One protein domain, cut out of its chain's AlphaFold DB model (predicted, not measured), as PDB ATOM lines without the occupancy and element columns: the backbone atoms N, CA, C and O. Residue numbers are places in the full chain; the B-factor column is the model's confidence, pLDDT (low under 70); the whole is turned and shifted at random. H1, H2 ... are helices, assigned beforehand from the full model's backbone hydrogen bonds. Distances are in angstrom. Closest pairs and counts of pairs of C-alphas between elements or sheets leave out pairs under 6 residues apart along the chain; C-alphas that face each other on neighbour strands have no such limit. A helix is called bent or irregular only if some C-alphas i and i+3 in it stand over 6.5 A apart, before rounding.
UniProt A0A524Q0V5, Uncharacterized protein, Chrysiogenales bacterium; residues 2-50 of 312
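Overview. This is residues 2 to 50 of the 312 residues of an uncharacterized protein of Chrysiogenales bacterium (UniProt A0A524Q0V5). Two helices, H2 and H3, meet near their ends as a V, with the corner at Cys 33, and a shorter helix, H1, stands between the two arms and touches both, nearly upright to the plane of the V, at 74 degrees to H2 and 67 degrees to H3. The stretch before H1, residues 2 to 6, and the last residues, 48 to 50, are tails outside the named helices. The printed part has 49 residues with three named helices, in the order H1, H2, H3 along the chain, and no named strand; the class is all helix. It is compact, with a radius of gyration of the C-alphas of 10.3 A, and the C-alphas span 32 by 23 by 15 A along their three main axes.

Arrangement. H1, residues 7 to 14, comes first and touches both other helices. With H2, residues 20 to 32, it only just touches, with 3 pairs of C-alphas within 8 A; the closest C-alphas are those of Phe 13 and Thr 23, 6.3 A apart. H2 touches H1 with residues 23 to 26 alone, and the two lines are about perpendicular, at 74 degrees. H1 also touches H3, residues 34 to 47, where the closest C-alphas are those of Leu 10 and Tyr 40, 6.4 A apart. H3 touches H1 with residues 39 to 44 alone. H1 and H3 run the same way at a steep tilt of 67 degrees, only just short of about perpendicular. H2 and H3 touch only at the corner by their link, through residues 29 to 31 of H2 and 36 to 37 of H3; the closest C-alphas are those of Leu 30 and Arg 37, 5.3 A apart. They run opposite ways at a steep tilt of 60 degrees, and their centres are 14.2 A apart. In H1, H2 and H3, every backbone O i to N i+4 pair is within hydrogen-bond range.

Along the chain. H1 runs from Asp 7, with its C-alpha at (149.343, 137.853, 167.840), to Ile 14, 10.4 A from first to last C-alpha. H2 runs from Ala 20, with its C-alpha at (163.176, 134.870, 178.846), to Glu 32, over 19.2 A. H3, the longest helix with 14 residues, runs from Asp 34 to Leu 47, whose C-alpha is at (148.021, 125.376, 167.900), over 20.0 A. No helix is bent.

Size, cuts and confidence. The two C-alphas farthest apart are those of Thr 2 and Ser 50, the first and last printed residues, 33.5 A apart. The printed part has no cut. The links H1 to H2, with 5 residues, and H2 to H3, with 1 residue, are tight. The mean pLDDT of the printed part is 88.6; residues 49 to 50 are under 70.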
ATOM      1  N   THR A   2     145.678 150.587 177.779       71.38
ATOM      2  CA  THR A   2     146.621 149.472 177.935       71.38
ATOM      3  C   THR A   2     147.043 148.974 176.554       71.38
ATOM      4  O   THR A   2     146.221 148.749 175.669       71.38
ATOM      5  N   LYS A   3     148.353 148.872 176.324       87.31
ATOM      6  CA  LYS A   3     148.900 148.411 175.046       87.31
ATOM      7  C   LYS A   3     148.814 146.885 174.998       87.31
ATOM      8  O   LYS A   3     149.463 146.220 175.796       87.31
ATOM      9  N   HIS A   4     148.033 146.347 174.066       92.75
ATOM     10  CA  HIS A   4     147.886 144.902 173.880       92.75
ATOM     11  C   HIS A   4     149.067 144.297 173.111       92.75
ATOM     12  O   HIS A   4     149.660 144.939 172.232       92.75
ATOM     13  N   TYR A   5     149.400 143.042 173.419       90.56
ATOM     14  CA  TYR A   5     150.383 142.287 172.646       90.56
ATOM     15  C   TYR A   5     149.822 141.893 171.276       90.56
ATOM     16  O   TYR A   5     148.648 141.577 171.122       90.56
ATOM     17  N   ARG A   6     150.692 141.901 170.261       92.19
ATOM     18  CA  ARG A   6     150.356 141.408 168.918       92.19
ATOM     19  C   ARG A   6     150.283 139.880 168.921       92.19
ATOM     20  O   ARG A   6     151.061 139.240 169.627       92.19
ATOM     21  N   ASP A   7     149.466 139.309 168.034       89.62
ATOM     22  CA  ASP A   7     149.343 137.853 167.840       89.62
ATOM     23  C   ASP A   7     150.695 137.155 167.690       89.62
ATOM     24  O   ASP A   7     150.923 136.091 168.253       89.62
ATOM     25  N   THR A   8     151.642 137.778 166.986       87.31
ATOM     26  CA  THR A   8     152.982 137.216 166.776       87.31
ATOM     27  C   THR A   8     153.772 137.027 168.072       87.31
ATOM     28  O   THR A   8     154.541 136.076 168.172       87.31
ATOM     29  N   ALA A   9     153.579 137.902 169.065       89.44
ATOM     30  CA  ALA A   9     154.218 137.786 170.374       89.44
ATOM     31  C   ALA A   9     153.550 136.708 171.242       89.44
ATOM     32  O   ALA A   9     154.238 135.993 171.964       89.44
ATOM     33  N   LEU A  10     152.227 136.549 171.134       91.06
ATOM     34  CA  LEU A  10     151.500 135.476 171.818       91.06
ATOM     35  C   LEU A  10     151.819 134.101 171.211       91.06
ATOM     36  O   LEU A  10     152.016 133.143 171.947       91.06
ATOM     37  N   VAL A  11     151.957 133.996 169.884       90.00
ATOM     38  CA  VAL A  11     152.354 132.747 169.208       90.00
ATOM     39  C   VAL A  11     153.793 132.352 169.548       90.00
ATOM     40  O   VAL A  11     154.063 131.173 169.777       90.00
ATOM     41  N   SER A  12     154.731 133.303 169.613       86.69
ATOM     42  CA  SER A  12     156.107 132.979 170.020       86.69
ATOM     43  C   SER A  12     156.181 132.552 171.486       86.69
ATOM     44  O   SER A  12     156.963 131.667 171.827       86.69
ATOM     45  N   PHE A  13     155.320 133.121 172.334       93.44
ATOM     46  CA  PHE A  13     155.142 132.690 173.716       93.44
ATOM     47  C   PHE A  13     154.577 131.260 173.801       93.44
ATOM     48  O   PHE A  13     155.179 130.421 174.462       93.44
ATOM     49  N   ILE A  14     153.505 130.945 173.062       90.75
ATOM     50  CA  ILE A  14     152.897 129.597 173.015       90.75
ATOM     51  C   ILE A  14     153.878 128.536 172.488       90.75
ATOM     52  O   ILE A  14     153.919 127.421 172.996       90.75
ATOM     53  N   THR A  15     154.679 128.871 171.476       87.19
ATOM     54  CA  THR A  15     155.621 127.931 170.834       87.19
ATOM     55  C   THR A  15     156.969 127.808 171.554       87.19
ATOM     56  O   THR A  15     157.843 127.091 171.075       87.19
ATOM     57  N   GLY A  16     157.172 128.513 172.676       87.69
ATOM     58  CA  GLY A  16     158.426 128.490 173.439       87.69
ATOM     59  C   GLY A  16     159.609 129.177 172.744       87.69
ATOM     60  O   GLY A  16     160.759 128.950 173.107       87.69
ATOM     61  N   THR A  17     159.350 130.019 171.741       87.62
ATOM     62  CA  THR A  17     160.384 130.739 170.970       87.62
ATOM     63  C   THR A  17     160.609 132.177 171.454       87.62
ATOM     64  O   THR A  17     161.481 132.882 170.943       87.62
ATOM     65  N   ALA A  18     159.833 132.642 172.438       88.38
ATOM     66  CA  ALA A  18     160.025 133.943 173.073       88.38
ATOM     67  C   ALA A  18     161.248 133.951 174.014       88.38
ATOM     68  O   ALA A  18     161.540 132.973 174.695       88.38
ATOM     69  N   THR A  19     161.958 135.082 174.083       87.12
ATOM     70  CA  THR A  19     163.097 135.264 175.000       87.12
ATOM     71  C   THR A  19     162.638 135.327 176.461       87.12
ATOM     72  O   THR A  19     161.548 135.825 176.731       87.12
ATOM     73  N   ALA A  20     163.493 134.919 177.408       83.81
ATOM     74  CA  ALA A  20     163.176 134.870 178.846       83.81
ATOM     75  C   ALA A  20     162.643 136.199 179.431       83.81
ATOM     76  O   ALA A  20     161.776 136.219 180.298       83.81
ATOM     77  N   GLN A  21     163.126 137.336 178.920       83.69
ATOM     78  CA  GLN A  21     162.633 138.655 179.324       83.69
ATOM     79  C   GLN A  21     161.216 138.941 178.790       83.69
ATOM     80  O   GLN A  21     160.402 139.569 179.464       83.69
ATOM     81  N   LYS A  22     160.901 138.477 177.574       85.81
ATOM     82  CA  LYS A  22     159.581 138.660 176.952       85.81
ATOM     83  C   LYS A  22     158.549 137.692 177.511       85.81
ATOM     84  O   LYS A  22     157.396 138.082 177.642       85.81
ATOM     85  N   THR A  23     158.942 136.467 177.855       89.06
ATOM     86  CA  THR A  23     158.040 135.502 178.495       89.06
ATOM     87  C   THR A  23     157.525 136.046 179.824       89.06
ATOM     88  O   THR A  23     156.313 136.086 179.995       89.06
ATOM     89  N   GLY A  24     158.401 136.579 180.688       88.88
ATOM     90  CA  GLY A  24     158.005 137.194 181.965       88.88
ATOM     91  C   GLY A  24     157.042 138.382 181.812       88.88
ATOM     92  O   GLY A  24     156.041 138.484 182.522       88.88
ATOM     93  N   GLY A  25     157.299 139.260 180.835       91.50
ATOM     94  CA  GLY A  25     156.419 140.399 180.548       91.50
ATOM     95  C   GLY A  25     155.056 140.000 179.972       91.50
ATOM     96  O   GLY A  25     154.050 140.647 180.258       91.50
ATOM     97  N   ILE A  26     155.003 138.928 179.175       93.81
ATOM     98  CA  ILE A  26     153.750 138.397 178.628       93.81
ATOM     99  C   ILE A  26     152.951 137.685 179.725       93.81
ATOM    100  O   ILE A  26     151.751 137.914 179.822       93.81
ATOM    101  N   THR A  27     153.592 136.888 180.589       94.12
ATOM    102  CA  THR A  27     152.905 136.214 181.705       94.12
ATOM    103  C   THR A  27     152.270 137.205 182.670       94.12
ATOM    104  O   THR A  27     151.108 137.034 183.024       94.12
ATOM    105  N   ALA A  28     152.990 138.273 183.035       93.50
ATOM    106  CA  ALA A  28     152.449 139.322 183.899       93.50
ATOM    107  C   ALA A  28     151.250 140.027 183.241       93.50
ATOM    108  O   ALA A  28     150.198 140.185 183.849       93.50
ATOM    109  N   HIS A  29     151.356 140.362 181.952       94.88
ATOM    110  CA  HIS A  29     150.268 141.025 181.234       94.88
ATOM    111  C   HIS A  29     149.029 140.139 181.033       94.88
ATOM    112  O   HIS A  29     147.911 140.643 181.055       94.88
ATOM    113  N   LEU A  30     149.196 138.827 180.834       95.44
ATOM    114  CA  LEU A  30     148.073 137.888 180.714       95.44
ATOM    115  C   LEU A  30     147.304 137.721 182.037       95.44
ATOM    116  O   LEU A  30     146.103 137.431 182.008       95.44
ATOM    117  N   ALA A  31     147.970 137.936 183.178       93.75
ATOM    118  CA  ALA A  31     147.313 137.978 184.481       93.75
ATOM    119  C   ALA A  31     146.376 139.194 184.598       93.75
ATOM    120  O   ALA A  31     145.261 139.056 185.088       93.75
ATOM    121  N   GLU A  32     146.770 140.348 184.055       94.62
ATOM    122  CA  GLU A  32     146.042 141.614 184.229       94.62
ATOM    123  C   GLU A  32     145.071 141.953 183.082       94.62
ATOM    124  O   GLU A  32     144.105 142.684 183.285       94.62
ATOM    125  N   CYS A  33     145.298 141.448 181.863       96.19
ATOM    126  CA  CYS A  33     144.533 141.840 180.676       96.19
ATOM    127  C   CYS A  33     143.635 140.715 180.135       96.19
ATOM    128  O   CYS A  33     144.098 139.818 179.424       96.19
ATOM    129  N   ASP A  34     142.324 140.823 180.373       94.88
ATOM    130  CA  ASP A  34     141.331 139.841 179.902       94.88
ATOM    131  C   ASP A  34     141.311 139.696 178.371       94.88
ATOM    132  O   ASP A  34     141.206 138.584 177.851       94.88
ATOM    133  N   HIS A  35     141.481 140.798 177.630       93.88
ATOM    134  CA  HIS A  35     141.501 140.772 176.164       93.88
ATOM    135  C   HIS A  35     142.625 139.876 175.623       93.88
ATOM    136  O   HIS A  35     142.384 138.985 174.805       93.88
ATOM    137  N   CYS A  36     143.849 140.062 176.126       94.88
ATOM    138  CA  CYS A  36     144.987 139.239 175.727       94.88
ATOM    139  C   CYS A  36     144.852 137.793 176.226       94.88
ATOM    140  O   CYS A  36     145.314 136.881 175.543       94.88
ATOM    141  N   ARG A  37     144.174 137.561 177.359       95.75
ATOM    142  CA  ARG A  37     143.899 136.213 177.880       95.75
ATOM    143  C   ARG A  37     142.954 135.421 176.973       95.75
ATOM    144  O   ARG A  37     143.248 134.276 176.637       95.75
ATOM    145  N   ILE A  38     141.865 136.042 176.512       93.44
ATOM    146  CA  ILE A  38     140.923 135.435 175.556       93.44
ATOM    147  C   ILE A  38     141.634 135.123 174.232       93.44
ATOM    148  O   ILE A  38     141.486 134.036 173.668       93.44
ATOM    149  N   GLN A  39     142.443 136.064 173.746       92.75
ATOM    150  CA  GLN A  39     143.206 135.901 172.510       92.75
ATOM    151  C   GLN A  39     144.242 134.772 172.615       92.75
ATOM    152  O   GLN A  39     144.353 133.954 171.702       92.75
ATOM    153  N   TYR A  40     144.944 134.675 173.748       94.94
ATOM    154  CA  TYR A  40     145.862 133.579 174.054       94.94
ATOM    155  C   TYR A  40     145.150 132.221 174.037       94.94
ATOM    156  O   TYR A  40     145.603 131.314 173.342       94.94
ATOM    157  N   ALA A  41     144.003 132.087 174.714       91.19
ATOM    158  CA  ALA A  41     143.234 130.842 174.735       91.19
ATOM    159  C   ALA A  41     142.791 130.407 173.326       91.19
ATOM    160  O   ALA A  41     142.891 129.232 172.971       91.19
ATOM    161  N   ARG A  42     142.367 131.361 172.484       91.12
ATOM    162  CA  ARG A  42     141.996 131.101 171.085       91.12
ATOM    163  C   ARG A  42     143.178 130.640 170.231       91.12
ATOM    164  O   ARG A  42     143.014 129.788 169.366       91.12
ATOM    165  N   LEU A  43     144.360 131.216 170.431       91.25
ATOM    166  CA  LEU A  43     145.564 130.791 169.713       91.25
ATOM    167  C   LEU A  43     146.049 129.424 170.201       91.25
ATOM    168  O   LEU A  43     146.483 128.613 169.386       91.25
ATOM    169  N   MET A  44     145.930 129.149 171.501       89.19
ATOM    170  CA  MET A  44     146.312 127.867 172.084       89.19
ATOM    171  C   MET A  44     145.488 126.725 171.487       89.19
ATOM    172  O   MET A  44     146.076 125.750 171.038       89.19
ATOM    173  N   THR A  45     144.163 126.875 171.371       84.06
ATOM    174  CA  THR A  45     143.290 125.843 170.776       84.06
ATOM    175  C   THR A  45     143.581 125.575 169.300       84.06
ATOM    176  O   THR A  45     143.462 124.439 168.850       84.06
ATOM    177  N   LEU A  46     143.999 126.594 168.541       81.38
ATOM    178  CA  LEU A  46     144.399 126.444 167.136       81.38
ATOM    179  C   LEU A  46     145.761 125.759 166.963       81.38
ATOM    180  O   LEU A  46     146.019 125.184 165.905       81.38
ATOM    181  N   LEU A  47     146.644 125.872 167.958       82.06
ATOM    182  CA  LEU A  47     148.021 125.376 167.900       82.06
ATOM    183  C   LEU A  47     148.209 124.036 168.617       82.06
ATOM    184  O   LEU A  47     149.142 123.308 168.281       82.06
ATOM    185  N   THR A  48     147.342 123.681 169.568       76.56
ATOM    186  CA  THR A  48     147.345 122.349 170.176       76.56
ATOM    187  C   THR A  48     146.947 121.302 169.135       76.56
ATOM    188  O   THR A  48     145.866 121.410 168.552       76.56
ATOM    189  N   PRO A  49     147.786 120.281 168.886       62.56
ATOM    190  CA  PRO A  49     147.456 119.221 167.945       62.56
ATOM    191  C   PRO A  49     146.212 118.472 168.435       62.56
ATOM    192  O   PRO A  49     146.225 117.873 169.508       62.56
ATOM    193  N   SER A  50     145.123 118.504 167.660       59.94
ATOM    194  CA  SER A  50     143.972 117.644 167.943       59.94
ATOM    195  C   SER A  50     144.384 116.195 167.696       59.94
ATOM    196  O   SER A  50     144.965 115.915 166.649       59.94
TER     197      SER A  50